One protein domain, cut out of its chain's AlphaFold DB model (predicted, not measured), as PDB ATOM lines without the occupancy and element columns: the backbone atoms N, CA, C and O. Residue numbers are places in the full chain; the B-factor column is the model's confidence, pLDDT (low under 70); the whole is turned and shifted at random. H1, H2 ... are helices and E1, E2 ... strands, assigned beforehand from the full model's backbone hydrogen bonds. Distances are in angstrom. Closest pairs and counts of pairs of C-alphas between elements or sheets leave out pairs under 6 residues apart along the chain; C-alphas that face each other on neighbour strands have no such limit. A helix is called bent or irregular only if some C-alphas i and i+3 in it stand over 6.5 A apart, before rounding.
ATOM      1  N   VAL A   2     -25.138 -12.096  -7.941       93.25
ATOM      2  CA  VAL A   2     -24.568 -12.912  -6.851       93.25
ATOM      3  C   VAL A   2     -23.766 -11.987  -5.939       93.25
ATOM      4  O   VAL A   2     -23.037 -11.135  -6.443       93.25
ATOM      5  N   ARG A   3     -23.906 -12.132  -4.617       91.56
ATOM      6  CA  ARG A   3     -23.007 -11.502  -3.639       91.56
ATOM      7  C   ARG A   3     -21.944 -12.512  -3.239       91.56
ATOM      8  O   ARG A   3     -22.281 -13.649  -2.922       91.56
ATOM      9  N   ILE A   4     -20.690 -12.089  -3.288       96.62
ATOM     10  CA  ILE A   4     -19.536 -12.910  -2.931       96.62
ATOM     11  C   ILE A   4     -19.049 -12.448  -1.555       96.62
ATOM     12  O   ILE A   4     -19.023 -11.248  -1.285       96.62
ATOM     13  N   GLU A   5     -18.710 -13.407  -0.697       97.94
ATOM     14  CA  GLU A   5     -17.924 -13.214   0.520       97.94
ATOM     15  C   GLU A   5     -16.716 -14.147   0.434       97.94
ATOM     16  O   GLU A   5     -16.867 -15.328   0.113       97.94
ATOM     17  N   THR A   6     -15.513 -13.629   0.681       97.56
ATOM     18  CA  THR A   6     -14.292 -14.444   0.660       97.56
ATOM     19  C   THR A   6     -13.933 -14.932   2.057       97.56
ATOM     20  O   THR A   6     -14.226 -14.291   3.065       97.56
ATOM     21  N   PHE A   7     -13.282 -16.093   2.112       96.69
ATOM     22  CA  PHE A   7     -12.955 -16.793   3.348       96.69
ATOM     23  C   PHE A   7     -11.594 -17.483   3.218       96.69
ATOM     24  O   PHE A   7     -11.305 -18.104   2.195       96.69
ATOM     25  N   SER A   8     -10.765 -17.410   4.262       97.31
ATOM     26  CA  SER A   8      -9.498 -18.142   4.360       97.31
ATOM     27  C   SER A   8      -9.190 -18.457   5.829       97.31
ATOM     28  O   SER A   8      -8.313 -17.842   6.433       97.31
ATOM     29  N   GLY A   9      -9.980 -19.361   6.425       95.06
ATOM     30  CA  GLY A   9      -9.919 -19.668   7.866       95.06
ATOM     31  C   GLY A   9     -10.222 -18.436   8.721       95.06
ATOM     32  O   GLY A   9      -9.449 -18.078   9.610       95.06
ATOM     33  N   GLY A  10     -11.259 -17.682   8.347       96.88
ATOM     34  CA  GLY A  10     -11.388 -16.280   8.739       96.88
ATOM     35  C   GLY A  10     -10.742 -15.328   7.735       96.88
ATOM     36  O   GLY A  10     -10.754 -15.551   6.521       96.88
ATOM     37  N   GLY A  11     -10.153 -14.258   8.268       97.06
ATOM     38  CA  GLY A  11      -9.564 -13.158   7.508       97.06
ATOM     39  C   GLY A  11      -8.137 -13.397   7.009       97.06
ATOM     40  O   GLY A  11      -7.409 -12.424   6.827       97.06
ATOM     41  N   GLY A  12      -7.708 -14.645   6.772       97.38
ATOM     42  CA  GLY A  12      -6.345 -14.958   6.303       97.38
ATOM     43  C   GLY A  12      -5.968 -14.309   4.960       97.38
ATOM     44  O   GLY A  12      -4.790 -14.190   4.629       97.38
ATOM     45  N   ARG A  13      -6.972 -13.846   4.203       97.50
ATOM     46  CA  ARG A  13      -6.850 -13.075   2.956       97.50
ATOM     47  C   ARG A  13      -7.732 -11.821   2.978       97.50
ATOM     48  O   ARG A  13      -8.423 -11.508   2.010       97.50
ATOM     49  N   PHE A  14      -7.755 -11.121   4.113       98.19
ATOM     50  CA  PHE A  14      -8.423  -9.826   4.230       98.19
ATOM     51  C   PHE A  14      -7.493  -8.719   3.715       98.19
ATOM     52  O   PHE A  14      -6.794  -8.057   4.482       98.19
ATOM     53  N   ASP A  15      -7.475  -8.545   2.395       97.69
ATOM     54  CA  ASP A  15      -6.611  -7.592   1.700       97.69
ATOM     55  C   ASP A  15      -7.359  -6.832   0.582       97.69
ATOM     56  O   ASP A  15      -8.387  -7.310   0.090       97.69
ATOM     57  N   PRO A  16      -6.881  -5.640   0.161       96.62
ATOM     58  CA  PRO A  16      -7.531  -4.864  -0.897       96.62
ATOM     59  C   PRO A  16      -7.616  -5.607  -2.236       96.62
ATOM     60  O   PRO A  16      -8.522  -5.340  -3.023       96.62
ATOM     61  N   GLY A  17      -6.694  -6.543  -2.491       97.19
ATOM     62  CA  GLY A  17      -6.707  -7.376  -3.689       97.19
ATOM     63  C   GLY A  17      -7.931  -8.285  -3.717       97.19
ATOM     64  O   GLY A  17      -8.612  -8.358  -4.734       97.19
ATOM     65  N   MET A  18      -8.272  -8.911  -2.590       97.38
ATOM     66  CA  MET A  18      -9.512  -9.681  -2.467       97.38
ATOM     67  C   MET A  18     -10.760  -8.793  -2.489       97.38
ATOM     68  O   MET A  18     -11.755  -9.177  -3.107       97.38
ATOM     69  N   LEU A  19     -10.706  -7.597  -1.886       96.69
ATOM     70  CA  LEU A  19     -11.840  -6.662  -1.882       96.69
ATOM     71  C   LEU A  19     -12.206  -6.122  -3.271       96.69
ATOM     72  O   LEU A  19     -13.340  -5.703  -3.488       96.69
ATOM     73  N   HIS A  20     -11.278  -6.170  -4.228       96.31
ATOM     74  CA  HIS A  20     -11.571  -5.869  -5.628       96.31
ATOM     75  C   HIS A  20     -12.597  -6.844  -6.236       96.31
ATOM     76  O   HIS A  20     -13.405  -6.445  -7.071       96.31
ATOM     77  N   TYR A  21     -12.582  -8.110  -5.805       96.00
ATOM     78  CA  TYR A  21     -13.455  -9.169  -6.327       96.00
ATOM     79  C   TYR A  21     -14.679  -9.440  -5.445       96.00
ATOM     80  O   TYR A  21     -15.683  -9.966  -5.924       96.00
ATOM     81  N   SER A  22     -14.591  -9.115  -4.155       97.19
ATOM     82  CA  SER A  22     -15.615  -9.416  -3.158       97.19
ATOM     83  C   SER A  22     -15.824  -8.219  -2.237       97.19
ATOM     84  O   SER A  22     -14.877  -7.809  -1.575       97.19
ATOM     85  N   PRO A  23     -17.042  -7.666  -2.117       96.19
ATOM     86  CA  PRO A  23     -17.274  -6.486  -1.282       96.19
ATOM     87  C   PRO A  23     -17.083  -6.757   0.218       96.19
ATOM     88  O   PRO A  23     -16.932  -5.812   0.989       96.19
ATOM     89  N   GLN A  24     -17.093  -8.027   0.635       97.44
ATOM     90  CA  GLN A  24     -16.940  -8.440   2.026       97.44
ATOM     91  C   GLN A  24     -16.074  -9.696   2.171       97.44
ATOM     92  O   GLN A  24     -15.930 -10.496   1.241       97.44
ATOM     93  N   VAL A  25     -15.490  -9.846   3.356       98.44
ATOM     94  CA  VAL A  25     -14.620 -10.952   3.756       98.44
ATOM     95  C   VAL A  25     -15.063 -11.437   5.130       98.44
ATOM     96  O   VAL A  25     -15.282 -10.629   6.044       98.44
ATOM     97  N   TRP A  26     -15.137 -12.752   5.319       98.50
ATOM     98  CA  TRP A  26     -15.323 -13.321   6.645       98.50
ATOM     99  C   TRP A  26     -14.130 -12.958   7.527       98.50
ATOM    100  O   TRP A  26     -12.989 -13.335   7.266       98.50
ATOM    101  N   THR A  27     -14.373 -12.164   8.566       98.62
ATOM    102  CA  THR A  27     -13.275 -11.450   9.227       98.62
ATOM    103  C   THR A  27     -12.441 -12.367  10.128       98.62
ATOM    104  O   THR A  27     -11.241 -12.153  10.270       98.62
ATOM    105  N   SER A  28     -13.053 -13.364  10.775       98.44
ATOM    106  CA  SER A  28     -12.365 -14.290  11.685       98.44
ATOM    107  C   SER A  28     -13.286 -15.432  12.105       98.44
ATOM    108  O   SER A  28     -14.410 -15.163  12.515       98.44
ATOM    109  N   ASP A  29     -12.769 -16.663  12.140       98.12
ATOM    110  CA  ASP A  29     -13.470 -17.823  12.718       98.12
ATOM    111  C   ASP A  29     -13.685 -17.692  14.229       98.12
ATOM    112  O   ASP A  29     -14.620 -18.259  14.794       98.12
ATOM    113  N   ASN A  30     -12.841 -16.910  14.906       98.00
ATOM    114  CA  ASN A  30     -13.079 -16.548  16.292       98.00
ATOM    115  C   ASN A  30     -14.185 -15.484  16.376       98.00
ATOM    116  O   ASN A  30     -13.965 -14.322  16.018       98.00
ATOM    117  N   THR A  31     -15.348 -15.911  16.872       97.69
ATOM    118  CA  THR A  31     -16.576 -15.116  17.042       97.69
ATOM    119  C   THR A  31     -16.847 -14.720  18.499       97.69
ATOM    120  O   THR A  31     -17.881 -14.125  18.800       97.69
ATOM    121  N   ASP A  32     -15.914 -15.003  19.414       96.31
ATOM    122  CA  ASP A  32     -15.981 -14.535  20.799       96.31
ATOM    123  C   ASP A  32     -16.015 -13.006  20.849       96.31
ATOM    124  O   ASP A  32     -15.172 -12.343  20.247       96.31
ATOM    125  N   VAL A  33     -16.947 -12.427  21.607       92.81
ATOM    126  CA  VAL A  33     -17.178 -10.974  21.591       92.81
ATOM    127  C   VAL A  33     -15.949 -10.176  22.025       92.81
ATOM    128  O   VAL A  33     -15.682  -9.121  21.463       92.81
ATOM    129  N   PHE A  34     -15.144 -10.690  22.956       90.38
ATOM    130  CA  PHE A  34     -13.963 -10.000  23.488       90.38
ATOM    131  C   PHE A  34     -12.864  -9.998  22.425       90.38
ATOM    132  O   PHE A  34     -12.257  -8.963  22.139       90.38
ATOM    133  N   SER A  35     -12.678 -11.154  21.787       93.44
ATOM    134  CA  SER A  35     -11.773 -11.333  20.654       93.44
ATOM    135  C   SER A  35     -12.194 -10.466  19.459       93.44
ATOM    136  O   SER A  35     -11.371  -9.748  18.891       93.44
ATOM    137  N   ARG A  36     -13.490 -10.452  19.119       96.31
ATOM    138  CA  ARG A  36     -14.069  -9.660  18.023       96.31
ATOM    139  C   ARG A  36     -13.898  -8.161  18.220       96.31
ATOM    140  O   ARG A  36     -13.604  -7.481  17.241       96.31
ATOM    141  N   MET A  37     -13.977  -7.641  19.451       93.56
ATOM    142  CA  MET A  37     -13.678  -6.223  19.699       93.56
ATOM    143  C   MET A  37     -12.238  -5.858  19.308       93.56
ATOM    144  O   MET A  37     -12.007  -4.806  18.714       93.56
ATOM    145  N   ALA A  38     -11.256  -6.713  19.596       92.56
ATOM    146  CA  ALA A  38      -9.875  -6.464  19.183       92.56
ATOM    147  C   ALA A  38      -9.704  -6.623  17.665       92.56
ATOM    148  O   ALA A  38      -9.162  -5.734  17.008       92.56
ATOM    149  N   ILE A  39     -10.225  -7.720  17.106       96.69
ATOM    150  CA  ILE A  39     -10.098  -8.066  15.685       96.69
ATOM    151  C   ILE A  39     -10.755  -6.999  14.801       96.69
ATOM    152  O   ILE A  39     -10.072  -6.398  13.979       96.69
ATOM    153  N   GLN A  40     -12.036  -6.675  15.011       97.62
ATOM    154  CA  GLN A  40     -12.735  -5.638  14.234       97.62
ATOM    155  C   GLN A  40     -12.103  -4.250  14.433       97.62
ATOM    156  O   GLN A  40     -12.032  -3.460  13.490       97.62
ATOM    157  N   SER A  41     -11.590  -3.935  15.631       95.31
ATOM    158  CA  SER A  41     -10.856  -2.676  15.850       95.31
ATOM    159  C   SER A  41      -9.572  -2.606  15.023       95.31
ATOM    160  O   SER A  41      -9.264  -1.541  14.492       95.31
ATOM    161  N   GLY A  42      -8.832  -3.714  14.918       95.69
ATOM    162  CA  GLY A  42      -7.622  -3.813  14.106       95.69
ATOM    163  C   GLY A  42      -7.928  -3.746  12.611       95.69
ATOM    164  O   GLY A  42      -7.378  -2.901  11.911       95.69
ATOM    165  N   THR A  43      -8.866  -4.565  12.134       97.75
ATOM    166  CA  THR A  43      -9.277  -4.610  10.722       97.75
ATOM    167  C   THR A  43      -9.814  -3.255  10.243       97.75
ATOM    168  O   THR A  43      -9.436  -2.774   9.175       97.75
ATOM    169  N   SER A  44     -10.598  -2.561  11.077       96.94
ATOM    170  CA  SER A  44     -11.144  -1.232  10.756       96.94
ATOM    171  C   SER A  44     -10.112  -0.095  10.693       96.94
ATOM    172  O   SER A  44     -10.480   1.060  10.455       96.94
ATOM    173  N   LEU A  45      -8.824  -0.359  10.950       95.56
ATOM    174  CA  LEU A  45      -7.766   0.624  10.692       95.56
ATOM    175  C   LEU A  45      -7.613   0.912   9.196       95.56
ATOM    176  O   LEU A  45      -7.249   2.030   8.845       95.56
ATOM    177  N   ILE A  46      -7.887  -0.082   8.349       96.38
ATOM    178  CA  ILE A  46      -7.667  -0.013   6.900       96.38
ATOM    179  C   ILE A  46      -8.969  -0.266   6.136       96.38
ATOM    180  O   ILE A  46      -9.208   0.366   5.111       96.38
ATOM    181  N   TYR A  47      -9.825  -1.162   6.631       97.69
ATOM    182  CA  TYR A  47     -10.994  -1.637   5.892       97.69
ATOM    183  C   TYR A  47     -12.309  -1.070   6.449       97.69
ATOM    184  O   TYR A  47     -12.423  -0.850   7.658       97.69
ATOM    185  N   PRO A  48     -13.322  -0.820   5.602       96.94
ATOM    186  CA  PRO A  48     -14.623  -0.336   6.057       96.94
ATOM    187  C   PRO A  48     -15.398  -1.414   6.830       96.94
ATOM    188  O   PRO A  48     -15.196  -2.609   6.632       96.94
ATOM    189  N   LEU A  49     -16.347  -1.010   7.683       97.81
ATOM    190  CA  LEU A  49     -17.205  -1.966   8.404       97.81
ATOM    191  C   LEU A  49     -18.036  -2.839   7.459       97.81
ATOM    192  O   LEU A  49     -18.260  -4.013   7.736       97.81
ATOM    193  N   SER A  50     -18.468  -2.268   6.335       97.19
ATOM    194  CA  SER A  50     -19.267  -2.946   5.314       97.19
ATOM    195  C   SER A  50     -18.551  -4.113   4.632       97.19
ATOM    196  O   SER A  50     -19.220  -4.894   3.965       97.19
ATOM    197  N   SER A  51     -17.236  -4.271   4.812       97.88
ATOM    198  CA  SER A  51     -16.499  -5.422   4.290       97.88
ATOM    199  C   SER A  51     -16.190  -6.498   5.334       97.88
ATOM    200  O   SER A  51     -15.588  -7.515   4.994       97.88
ATOM    201  N   MET A  52     -16.585  -6.308   6.597       98.50
ATOM    202  CA  MET A  52     -16.222  -7.201   7.699       98.50
ATOM    203  C   MET A  52     -17.349  -8.162   8.105       98.50
ATOM    204  O   MET A  52     -18.201  -7.796   8.915       98.50
ATOM    205  N   GLY A  53     -17.291  -9.419   7.655       98.31
ATOM    206  CA  GLY A  53     -18.122 -10.531   8.148       98.31
ATOM    207  C   GLY A  53     -18.167 -10.616   9.672       98.31
ATOM    208  O   GLY A  53     -17.109 -10.723  10.301       98.31
ATOM    209  N   SER A  54     -19.363 -10.540  10.272       98.12
ATOM    210  CA  SER A  54     -19.533 -10.522  11.731       98.12
ATOM    211  C   SER A  54     -20.855 -11.136  12.191       98.12
ATOM    212  O   SER A  54     -21.922 -10.555  11.996       98.12
ATOM    213  N   HIS A  55     -20.800 -12.310  12.823       98.19
ATOM    214  CA  HIS A  55     -21.997 -13.070  13.190       98.19
ATOM    215  C   HIS A  55     -22.171 -13.236  14.700       98.19
ATOM    216  O   HIS A  55     -21.202 -13.297  15.459       98.19
ATOM    217  N   ILE A  56     -23.426 -13.384  15.127       97.12
ATOM    218  CA  ILE A  56     -23.752 -13.977  16.428       97.12
ATOM    219  C   ILE A  56     -23.615 -15.495  16.300       97.12
ATOM    220  O   ILE A  56     -24.258 -16.098  15.444       97.12
ATOM    221  N   THR A  57     -22.844 -16.114  17.192       96.31
ATOM    222  CA  THR A  57     -22.683 -17.574  17.294       96.31
ATOM    223  C   THR A  57     -23.155 -18.106  18.639       96.31
ATOM    224  O   THR A  57     -23.366 -17.334  19.574       96.31
ATOM    225  N   SER A  58     -23.336 -19.423  18.749       95.00
ATOM    226  CA  SER A  58     -23.690 -20.114  19.998       95.00
ATOM    227  C   SER A  58     -22.675 -19.874  21.126       95.00
ATOM    228  O   SER A  58     -21.489 -19.653  20.881       95.00
ATOM    229  N   VAL A  59     -23.145 -19.961  22.377       94.06
ATOM    230  CA  VAL A  59     -22.299 -19.965  23.582       94.06
ATOM    231  C   VAL A  59     -22.488 -21.273  24.374       94.06
ATOM    232  O   VAL A  59     -23.603 -21.797  24.351       94.06
ATOM    233  N   PRO A  60     -21.466 -21.802  25.082       95.62
ATOM    234  CA  PRO A  60     -20.082 -21.313  25.169       95.62
ATOM    235  C   PRO A  60     -19.407 -21.200  23.800       95.62
ATOM    236  O   PRO A  60     -19.613 -22.049  22.936       95.62
ATOM    237  N   ASN A  61     -18.668 -20.110  23.570       97.00
ATOM    238  CA  ASN A  61     -18.042 -19.872  22.270       97.00
ATOM    239  C   ASN A  61     -17.086 -21.029  21.926       97.00
ATOM    240  O   ASN A  61     -16.285 -21.434  22.763       97.00
ATOM    241  N   HIS A  62     -17.128 -21.544  20.697       95.88
ATOM    242  CA  HIS A  62     -16.372 -22.750  20.341       95.88
ATOM    243  C   HIS A  62     -14.847 -22.573  20.420       95.88
ATOM    244  O   HIS A  62     -14.150 -23.512  20.797       95.88
ATOM    245  N   GLN A  63     -14.319 -21.385  20.101       96.31
ATOM    246  CA  GLN A  63     -12.872 -21.136  20.066       96.31
ATOM    247  C   GLN A  63     -12.286 -20.828  21.449       96.31
ATOM    248  O   GLN A  63     -11.145 -21.180  21.728       96.31
ATOM    249  N   THR A  64     -13.050 -20.156  22.312       95.06
ATOM    250  CA  THR A  64     -12.548 -19.595  23.582       95.06
ATOM    251  C   THR A  64     -13.247 -20.139  24.825       95.06
ATOM    252  O   THR A  64     -12.818 -19.843  25.936       95.06
ATOM    253  N   GLN A  65     -14.341 -20.889  24.658       95.38
ATOM    254  CA  GLN A  65     -15.222 -21.386  25.723       95.38
ATOM    255  C   GLN A  65     -15.878 -20.283  26.573       95.38
ATOM    256  O   GLN A  65     -16.493 -20.562  27.603       95.38
ATOM    257  N   ARG A  66     -15.797 -19.016  26.145       92.06
ATOM    258  CA  ARG A  66     -16.368 -17.888  26.881       92.06
ATOM    259  C   ARG A  66     -17.893 -17.864  26.765       92.06
ATOM    260  O   ARG A  66     -18.462 -18.072  25.691       92.06
ATOM    261  N   LEU A  67     -18.554 -17.546  27.875       90.94
ATOM    262  CA  LEU A  67     -19.971 -17.195  27.909       90.94
ATOM    263  C   LEU A  67     -20.144 -15.693  27.673       90.94
ATOM    264  O   LEU A  67     -19.399 -14.873  28.206       90.94
ATOM    265  N   SER A  68     -21.148 -15.322  26.887       90.62
ATOM    266  CA  SER A  68     -21.527 -13.924  26.677       90.62
ATOM    267  C   SER A  68     -23.030 -13.808  26.457       90.62
ATOM    268  O   SER A  68     -23.678 -14.720  25.936       90.62
ATOM    269  N   THR A  69     -23.601 -12.677  26.867       91.50
ATOM    270  CA  THR A  69     -25.034 -12.429  26.680       91.50
ATOM    271  C   THR A  69     -25.367 -12.309  25.193       91.50
ATOM    272  O   THR A  69     -24.529 -11.899  24.382       91.50
ATOM    273  N   LEU A  70     -26.597 -12.667  24.815       93.38
ATOM    274  CA  LEU A  70     -27.073 -12.479  23.444       93.38
ATOM    275  C   LEU A  70     -27.019 -10.996  23.035       93.38
ATOM    276  O   LEU A  70     -26.537 -10.689  21.946       93.38
ATOM    277  N   LYS A  71     -27.380 -10.091  23.957       93.81
ATOM    278  CA  LYS A  71     -27.233  -8.639  23.801       93.81
ATOM    279  C   LYS A  71     -25.818  -8.237  23.393       93.81
ATOM    280  O   LYS A  71     -25.635  -7.582  22.373       93.81
ATOM    281  N   THR A  72     -24.804  -8.627  24.169       93.94
ATOM    282  CA  THR A  72     -23.416  -8.238  23.872       93.94
ATOM    283  C   THR A  72     -22.965  -8.814  22.527       93.94
ATOM    284  O   THR A  72     -22.350  -8.094  21.746       93.94
ATOM    285  N   ARG A  73     -23.318 -10.069  22.207       96.38
ATOM    286  CA  ARG A  73     -23.022 -10.667  20.892       96.38
ATOM    287  C   ARG A  73     -23.623  -9.859  19.746       96.38
ATOM    288  O   ARG A  73     -22.910  -9.551  18.796       96.38
ATOM    289  N   PHE A  74     -24.888  -9.462  19.861       96.94
ATOM    290  CA  PHE A  74     -25.540  -8.602  18.879       96.94
ATOM    291  C   PHE A  74     -24.827  -7.256  18.723       96.94
ATOM    292  O   PHE A  74     -24.438  -6.895  17.615       96.94
ATOM    293  N   LEU A  75     -24.602  -6.544  19.830       96.81
ATOM    294  CA  LEU A  75     -24.015  -5.203  19.812       96.81
ATOM    295  C   LEU A  75     -22.604  -5.164  19.200       96.81
ATOM    296  O   LEU A  75     -22.219  -4.145  18.633       96.81
ATOM    297  N   VAL A  76     -21.843  -6.261  19.278       96.94
ATOM    298  CA  VAL A  76     -20.547  -6.397  18.590       96.94
ATOM    299  C   VAL A  76     -20.722  -6.788  17.121       96.94
ATOM    300  O   VAL A  76     -20.057  -6.222  16.247       96.94
ATOM    301  N   ALA A  77     -21.626  -7.731  16.839       97.81
ATOM    302  CA  ALA A  77     -21.848  -8.263  15.499       97.81
ATOM    303  C   ALA A  77     -22.379  -7.209  14.517       97.81
ATOM    304  O   ALA A  77     -21.998  -7.221  13.349       97.81
ATOM    305  N   ILE A  78     -23.201  -6.257  14.977       97.19
ATOM    306  CA  ILE A  78     -23.750  -5.219  14.093       97.19
ATOM    307  C   ILE A  78     -22.694  -4.292  13.494       97.19
ATOM    308  O   ILE A  78     -22.975  -3.697  12.466       97.19
ATOM    309  N   PHE A  79     -21.492  -4.179  14.072       97.69
ATOM    310  CA  PHE A  79     -20.384  -3.387  13.517       97.69
ATOM    311  C   PHE A  79     -19.590  -4.178  12.460       97.69
ATOM    312  O   PHE A  79     -18.371  -4.340  12.554       97.69
ATOM    313  N   GLY A  80     -20.313  -4.680  11.463       97.25
ATOM    314  CA  GLY A  80     -19.828  -5.499  10.356       97.25
ATOM    315  C   GLY A  80     -20.970  -5.848   9.397       97.25
ATOM    316  O   GLY A  80     -22.058  -5.265   9.464       97.25
ATOM    317  N   THR A  81     -20.773  -6.829   8.523       96.69
ATOM    318  CA  THR A  81     -21.864  -7.471   7.781       96.69
ATOM    319  C   THR A  81     -22.521  -8.505   8.692       96.69
ATOM    320  O   THR A  81     -22.085  -9.651   8.793       96.69
ATOM    321  N   PHE A  82     -23.531  -8.037   9.427       97.62
ATOM    322  CA  PHE A  82     -24.247  -8.798  10.445       97.62
ATOM    323  C   PHE A  82     -24.874 -10.089   9.900       97.62
ATOM    324  O   PHE A  82     -25.505 -10.088   8.840       97.62
ATOM    325  N   GLY A  83     -24.788 -11.156  10.691       96.81
ATOM    326  CA  GLY A  83     -25.432 -12.436  10.414       96.81
ATOM    327  C   GLY A  83     -25.590 -13.306  11.662       96.81
ATOM    328  O   GLY A  83     -25.188 -12.935  12.769       96.81
ATOM    329  N   LEU A  84     -26.204 -14.474  11.478       97.06
ATOM    330  CA  LEU A  84     -26.396 -15.484  12.517       97.06
ATOM    331  C   LEU A  84     -25.718 -16.781  12.088       97.06
ATOM    332  O   LEU A  84     -25.935 -17.259  10.979       97.06
ATOM    333  N   GLU A  85     -24.963 -17.374  13.000       96.62
ATOM    334  CA  GLU A  85     -24.254 -18.633  12.794       96.62
ATOM    335  C   GLU A  85     -24.447 -19.520  14.032       96.62
ATOM    336  O   GLU A  85     -23.555 -19.778  14.840       96.62
ATOM    337  N   LEU A  86     -25.704 -19.913  14.234       94.81
ATOM    338  CA  LEU A  86     -26.170 -20.731  15.350       94.81
ATOM    339  C   LEU A  86     -27.418 -21.526  14.948       94.81
ATOM    340  O   LEU A  86     -28.126 -21.160  14.008       94.81
ATOM    341  N   ASP A  87     -27.714 -22.607  15.673       95.00
ATOM    342  CA  ASP A  87     -28.915 -23.411  15.430       95.00
ATOM    343  C   ASP A  87     -30.150 -22.741  16.048       95.00
ATOM    344  O   ASP A  87     -30.407 -22.861  17.247       95.00
ATOM    345  N   ILE A  88     -30.938 -22.057  15.217       93.12
ATOM    346  CA  ILE A  88     -32.138 -21.327  15.653       93.12
ATOM    347  C   ILE A  88     -33.196 -22.222  16.311       93.12
ATOM    348  O   ILE A  88     -34.011 -21.729  17.084       93.12
ATOM    349  N   ARG A  89     -33.179 -23.537  16.050       94.50
ATOM    350  CA  ARG A  89     -34.130 -24.501  16.635       94.50
ATOM    351  C   ARG A  89     -33.859 -24.760  18.114       94.50
ATOM    352  O   ARG A  89     -34.693 -25.345  18.795       94.50
ATOM    353  N   ARG A  90     -32.673 -24.374  18.590       93.75
ATOM    354  CA  ARG A  90     -32.247 -24.522  19.985       93.75
ATOM    355  C   ARG A  90     -32.463 -23.261  20.812       93.75
ATOM    356  O   ARG A  90     -32.215 -23.299  22.012       93.75
ATOM    357  N   LEU A  91     -32.898 -22.165  20.190       93.62
ATOM    358  CA  LEU A  91     -33.230 -20.945  20.913       93.62
ATOM    359  C   LEU A  91     -34.489 -21.164  21.746       93.62
ATOM    360  O   LEU A  91     -35.483 -21.713  21.267       93.62
ATOM    361  N   SER A  92     -34.467 -20.680  22.983       94.12
ATOM    362  CA  SER A  92     -35.692 -20.511  23.756       94.12
ATOM    363  C   SER A  92     -36.631 -19.515  23.064       94.12
ATOM    364  O   SER A  92     -36.213 -18.682  22.257       94.12
ATOM    365  N   GLN A  93     -37.919 -19.551  23.413       94.50
ATOM    366  CA  GLN A  93     -38.899 -18.601  22.872       94.50
ATOM    367  C   GLN A  93     -38.503 -17.140  23.150       94.50
ATOM    368  O   GLN A  93     -38.710 -16.266  22.308       94.50
ATOM    369  N   GLN A  94     -37.895 -16.894  24.313       91.19
ATOM    370  CA  GLN A  94     -37.396 -15.581  24.705       91.19
ATOM    371  C   GLN A  94     -36.203 -15.151  23.843       91.19
ATOM    372  O   GLN A  94     -36.225 -14.060  23.278       91.19
ATOM    373  N   GLU A  95     -35.201 -16.015  23.655       93.19
ATOM    374  CA  GLU A  95     -34.057 -15.702  22.789       93.19
ATOM    375  C   GLU A  95     -34.477 -15.504  21.332       93.19
ATOM    376  O   GLU A  95     -33.959 -14.618  20.660       93.19
ATOM    377  N   PHE A  96     -35.437 -16.285  20.832       95.12
ATOM    378  CA  PHE A  96     -35.962 -16.117  19.478       95.12
ATOM    379  C   PHE A  96     -36.609 -14.736  19.287       95.12
ATOM    380  O   PHE A  96     -36.397 -14.075  18.263       95.12
ATOM    381  N   LYS A  97     -37.371 -14.278  20.287       94.69
ATOM    382  CA  LYS A  97     -37.952 -12.933  20.306       94.69
ATOM    383  C   LYS A  97     -36.859 -11.862  20.320       94.69
ATOM    384  O   LYS A  97     -36.896 -10.965  19.483       94.69
ATOM    385  N   GLU A  98     -35.855 -12.001  21.185       93.56
ATOM    386  CA  GLU A  98     -34.715 -11.078  21.244       93.56
ATOM    387  C   GLU A  98     -33.952 -11.014  19.916       93.56
ATOM    388  O   GLU A  98     -33.711  -9.929  19.398       93.56
ATOM    389  N   VAL A  99     -33.626 -12.160  19.303       95.75
ATOM    390  CA  VAL A  99     -32.978 -12.209  17.980       95.75
ATOM    391  C   VAL A  99     -33.822 -11.492  16.924       95.75
ATOM    392  O   VAL A  99     -33.276 -10.778  16.083       95.75
ATOM    393  N   SER A 100     -35.145 -11.639  16.968       96.06
ATOM    394  CA  SER A 100     -36.048 -10.961  16.032       96.06
ATOM    395  C   SER A 100     -36.014  -9.437  16.203       96.06
ATOM    396  O   SER A 100     -35.913  -8.707  15.214       96.06
ATOM    397  N   GLU A 101     -36.033  -8.951  17.448       96.38
ATOM    398  CA  GLU A 101     -35.900  -7.526  17.784       96.38
ATOM    399  C   GLU A 101     -34.530  -6.972  17.363       96.38
ATOM    400  O   GLU A 101     -34.439  -5.905  16.751       96.38
ATOM    401  N   TYR A 102     -33.464  -7.735  17.600       96.38
ATOM    402  CA  TYR A 102     -32.106  -7.419  17.169       96.38
ATOM    403  C   TYR A 102     -31.987  -7.307  15.647       96.38
ATOM    404  O   TYR A 102     -31.429  -6.331  15.148       96.38
ATOM    405  N   ILE A 103     -32.558  -8.242  14.881       97.12
ATOM    406  CA  ILE A 103     -32.571  -8.166  13.412       97.12
ATOM    407  C   ILE A 103     -33.307  -6.908  12.940       97.12
ATOM    408  O   ILE A 103     -32.837  -6.231  12.023       97.12
ATOM    409  N   ALA A 104     -34.453  -6.583  13.543       97.38
ATOM    410  CA  ALA A 104     -35.206  -5.380  13.198       97.38
ATOM    411  C   ALA A 104     -34.382  -4.111  13.469       97.38
ATOM    412  O   ALA A 104     -34.255  -3.261  12.586       97.38
ATOM    413  N   LYS A 105     -33.738  -4.029  14.639       96.19
ATOM    414  CA  LYS A 105     -32.866  -2.904  14.989       96.19
ATOM    415  C   LYS A 105     -31.620  -2.834  14.100       96.19
ATOM    416  O   LYS A 105     -31.217  -1.744  13.711       96.19
ATOM    417  N   PHE A 106     -31.029  -3.965  13.705       96.19
ATOM    418  CA  PHE A 106     -29.931  -3.965  12.734       96.19
ATOM    419  C   PHE A 106     -30.376  -3.394  11.387       96.19
ATOM    420  O   PHE A 106     -29.663  -2.568  10.835       96.19
ATOM    421  N   LYS A 107     -31.552  -3.767  10.868       95.56
ATOM    422  CA  LYS A 107     -32.057  -3.217   9.596       95.56
ATOM    423  C   LYS A 107     -32.210  -1.694   9.637       95.56
ATOM    424  O   LYS A 107     -31.914  -1.033   8.648       95.56
ATOM    425  N   GLU A 108     -32.638  -1.151  10.774       93.88
ATOM    426  CA  GLU A 108     -32.711   0.295  11.014       93.88
ATOM    427  C   GLU A 108     -31.317   0.946  11.043       93.88
ATOM    428  O   GLU A 108     -31.097   1.991  10.431       93.88
ATOM    429  N   LEU A 109     -30.356   0.324  11.732       94.94
ATOM    430  CA  LEU A 109     -29.017   0.883  11.936       94.94
ATOM    431  C   LEU A 109     -28.036   0.601  10.789       94.94
ATOM    432  O   LEU A 109     -27.031   1.302  10.685       94.94
ATOM    433  N   ALA A 110     -28.302  -0.383   9.927       94.56
ATOM    434  CA  ALA A 110     -27.382  -0.847   8.889       94.56
ATOM    435  C   ALA A 110     -26.875   0.277   7.971       94.56
ATOM    436  O   ALA A 110     -25.659   0.348   7.798       94.56
ATOM    437  N   PRO A 111     -27.710   1.219   7.474       93.19
ATOM    438  CA  PRO A 111     -27.206   2.360   6.704       93.19
ATOM    439  C   PRO A 111     -26.202   3.195   7.506       93.19
ATOM    440  O   PRO A 111     -25.135   3.552   7.017       93.19
ATOM    441  N   THR A 112     -26.490   3.437   8.790       94.38
ATOM    442  CA  THR A 112     -25.585   4.187   9.667       94.38
ATOM    443  C   THR A 112     -24.268   3.453   9.882       94.38
ATOM    444  O   THR A 112     -23.219   4.085   9.871       94.38
ATOM    445  N   ILE A 113     -24.290   2.133  10.069       94.88
ATOM    446  CA  ILE A 113     -23.071   1.341  10.268       94.88
ATOM    447  C   ILE A 113     -22.251   1.234   8.977       94.88
ATOM    448  O   ILE A 113     -21.034   1.401   9.019       94.88
ATOM    449  N   HIS A 114     -22.883   0.916   7.849       93.69
ATOM    450  CA  HIS A 114     -22.184   0.581   6.605       93.69
ATOM    451  C   HIS A 114     -21.719   1.808   5.825       93.69
ATOM    452  O   HIS A 114     -20.681   1.738   5.173       93.69
ATOM    453  N   GLU A 115     -22.450   2.919   5.916       92.50
ATOM    454  CA  GLU A 115     -22.187   4.142   5.141       92.50
ATOM    455  C   GLU A 115     -21.709   5.307   6.026       92.50
ATOM    456  O   GLU A 115     -21.233   6.331   5.533       92.50
ATOM    457  N   GLY A 116     -21.825   5.174   7.351       93.44
ATOM    458  CA  GLY A 116     -21.406   6.198   8.302       93.44
ATOM    459  C   GLY A 116     -19.896   6.267   8.536       93.44
ATOM    460  O   GLY A 116     -19.108   5.399   8.162       93.44
TER     461      GLY A 116
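This is residues 2 to 116 of the 279 residues of the protein "Hypothetical protein" of Hemiselmis andersenii (UniProt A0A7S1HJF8). A small parallel sheet, E1 E2 E3, is covered on one face by H2, H3 and H4 in two layers, with H3 between H2 and the long, kinked H4. Short H1 and the stretch of residues 2 to 15 lie at the E1 end. The 115 printed residues have four named helices and three named strands, H1 E1 H2 E2 H3 E3 H4, of mixed class. The whole is compact, radius of gyration of the C-alphas 14.0 A, spanning 43 by 31 by 26 A.

E2, residues 52 to 57, is the inner strand between E1, residues 24 to 26, and E3, residues 81 to 85. E1 and E2 are parallel at 42 degrees, with N 53 and O 25 2.8 A apart; E2 and E3 at 29 degrees, with N 85 and O 56 2.8 A apart. H3, residues 70 to 77, lies over E2 at a height over the sheet of 8.6 A, closest C-alphas Ser 54 and Ala 77, 5.0 A. H2, residues 33 to 43, touches H3 at a shallow tilt of 9 degrees, the same way, closest C-alphas Val 33 and Arg 73, 5.9 A. H4, residues 93 to 115, is close to but not clearly touching H3, closest C-alphas Phe 74 and Tyr 102, 6.9 A. E1, H2, E2 and E2, H3, E3 are strand-helix-strand units, parallel neighbours joined through a helix, with right-handed crossovers. H1, residues 16 to 19, is not on the sheet. In H3 every O i to N i+4 pair is within hydrogen-bond range, in H2 6 of 7, in H4 17 of 19; H1 is too short for one.

E2 is 15.5 A long, E3 12.5 A, H2 14.9 A and H3 10.4 A. H1 begins at C-alpha 16 (-7.531, -4.864, -0.897). H4, 33.3 A, ends at C-alpha 115 (-22.187, 4.142, 5.141); it is irregular, C-alphas 108 and 111 being 7.3 A apart, with a kink of 53 degrees near residue 109.

The C-alphas farthest apart, Gly 17 and Gln 93, are 43.2 A apart. The printed part has no cut, the link E2 to H3 is long, and no printed residue is under 70 in pLDDT.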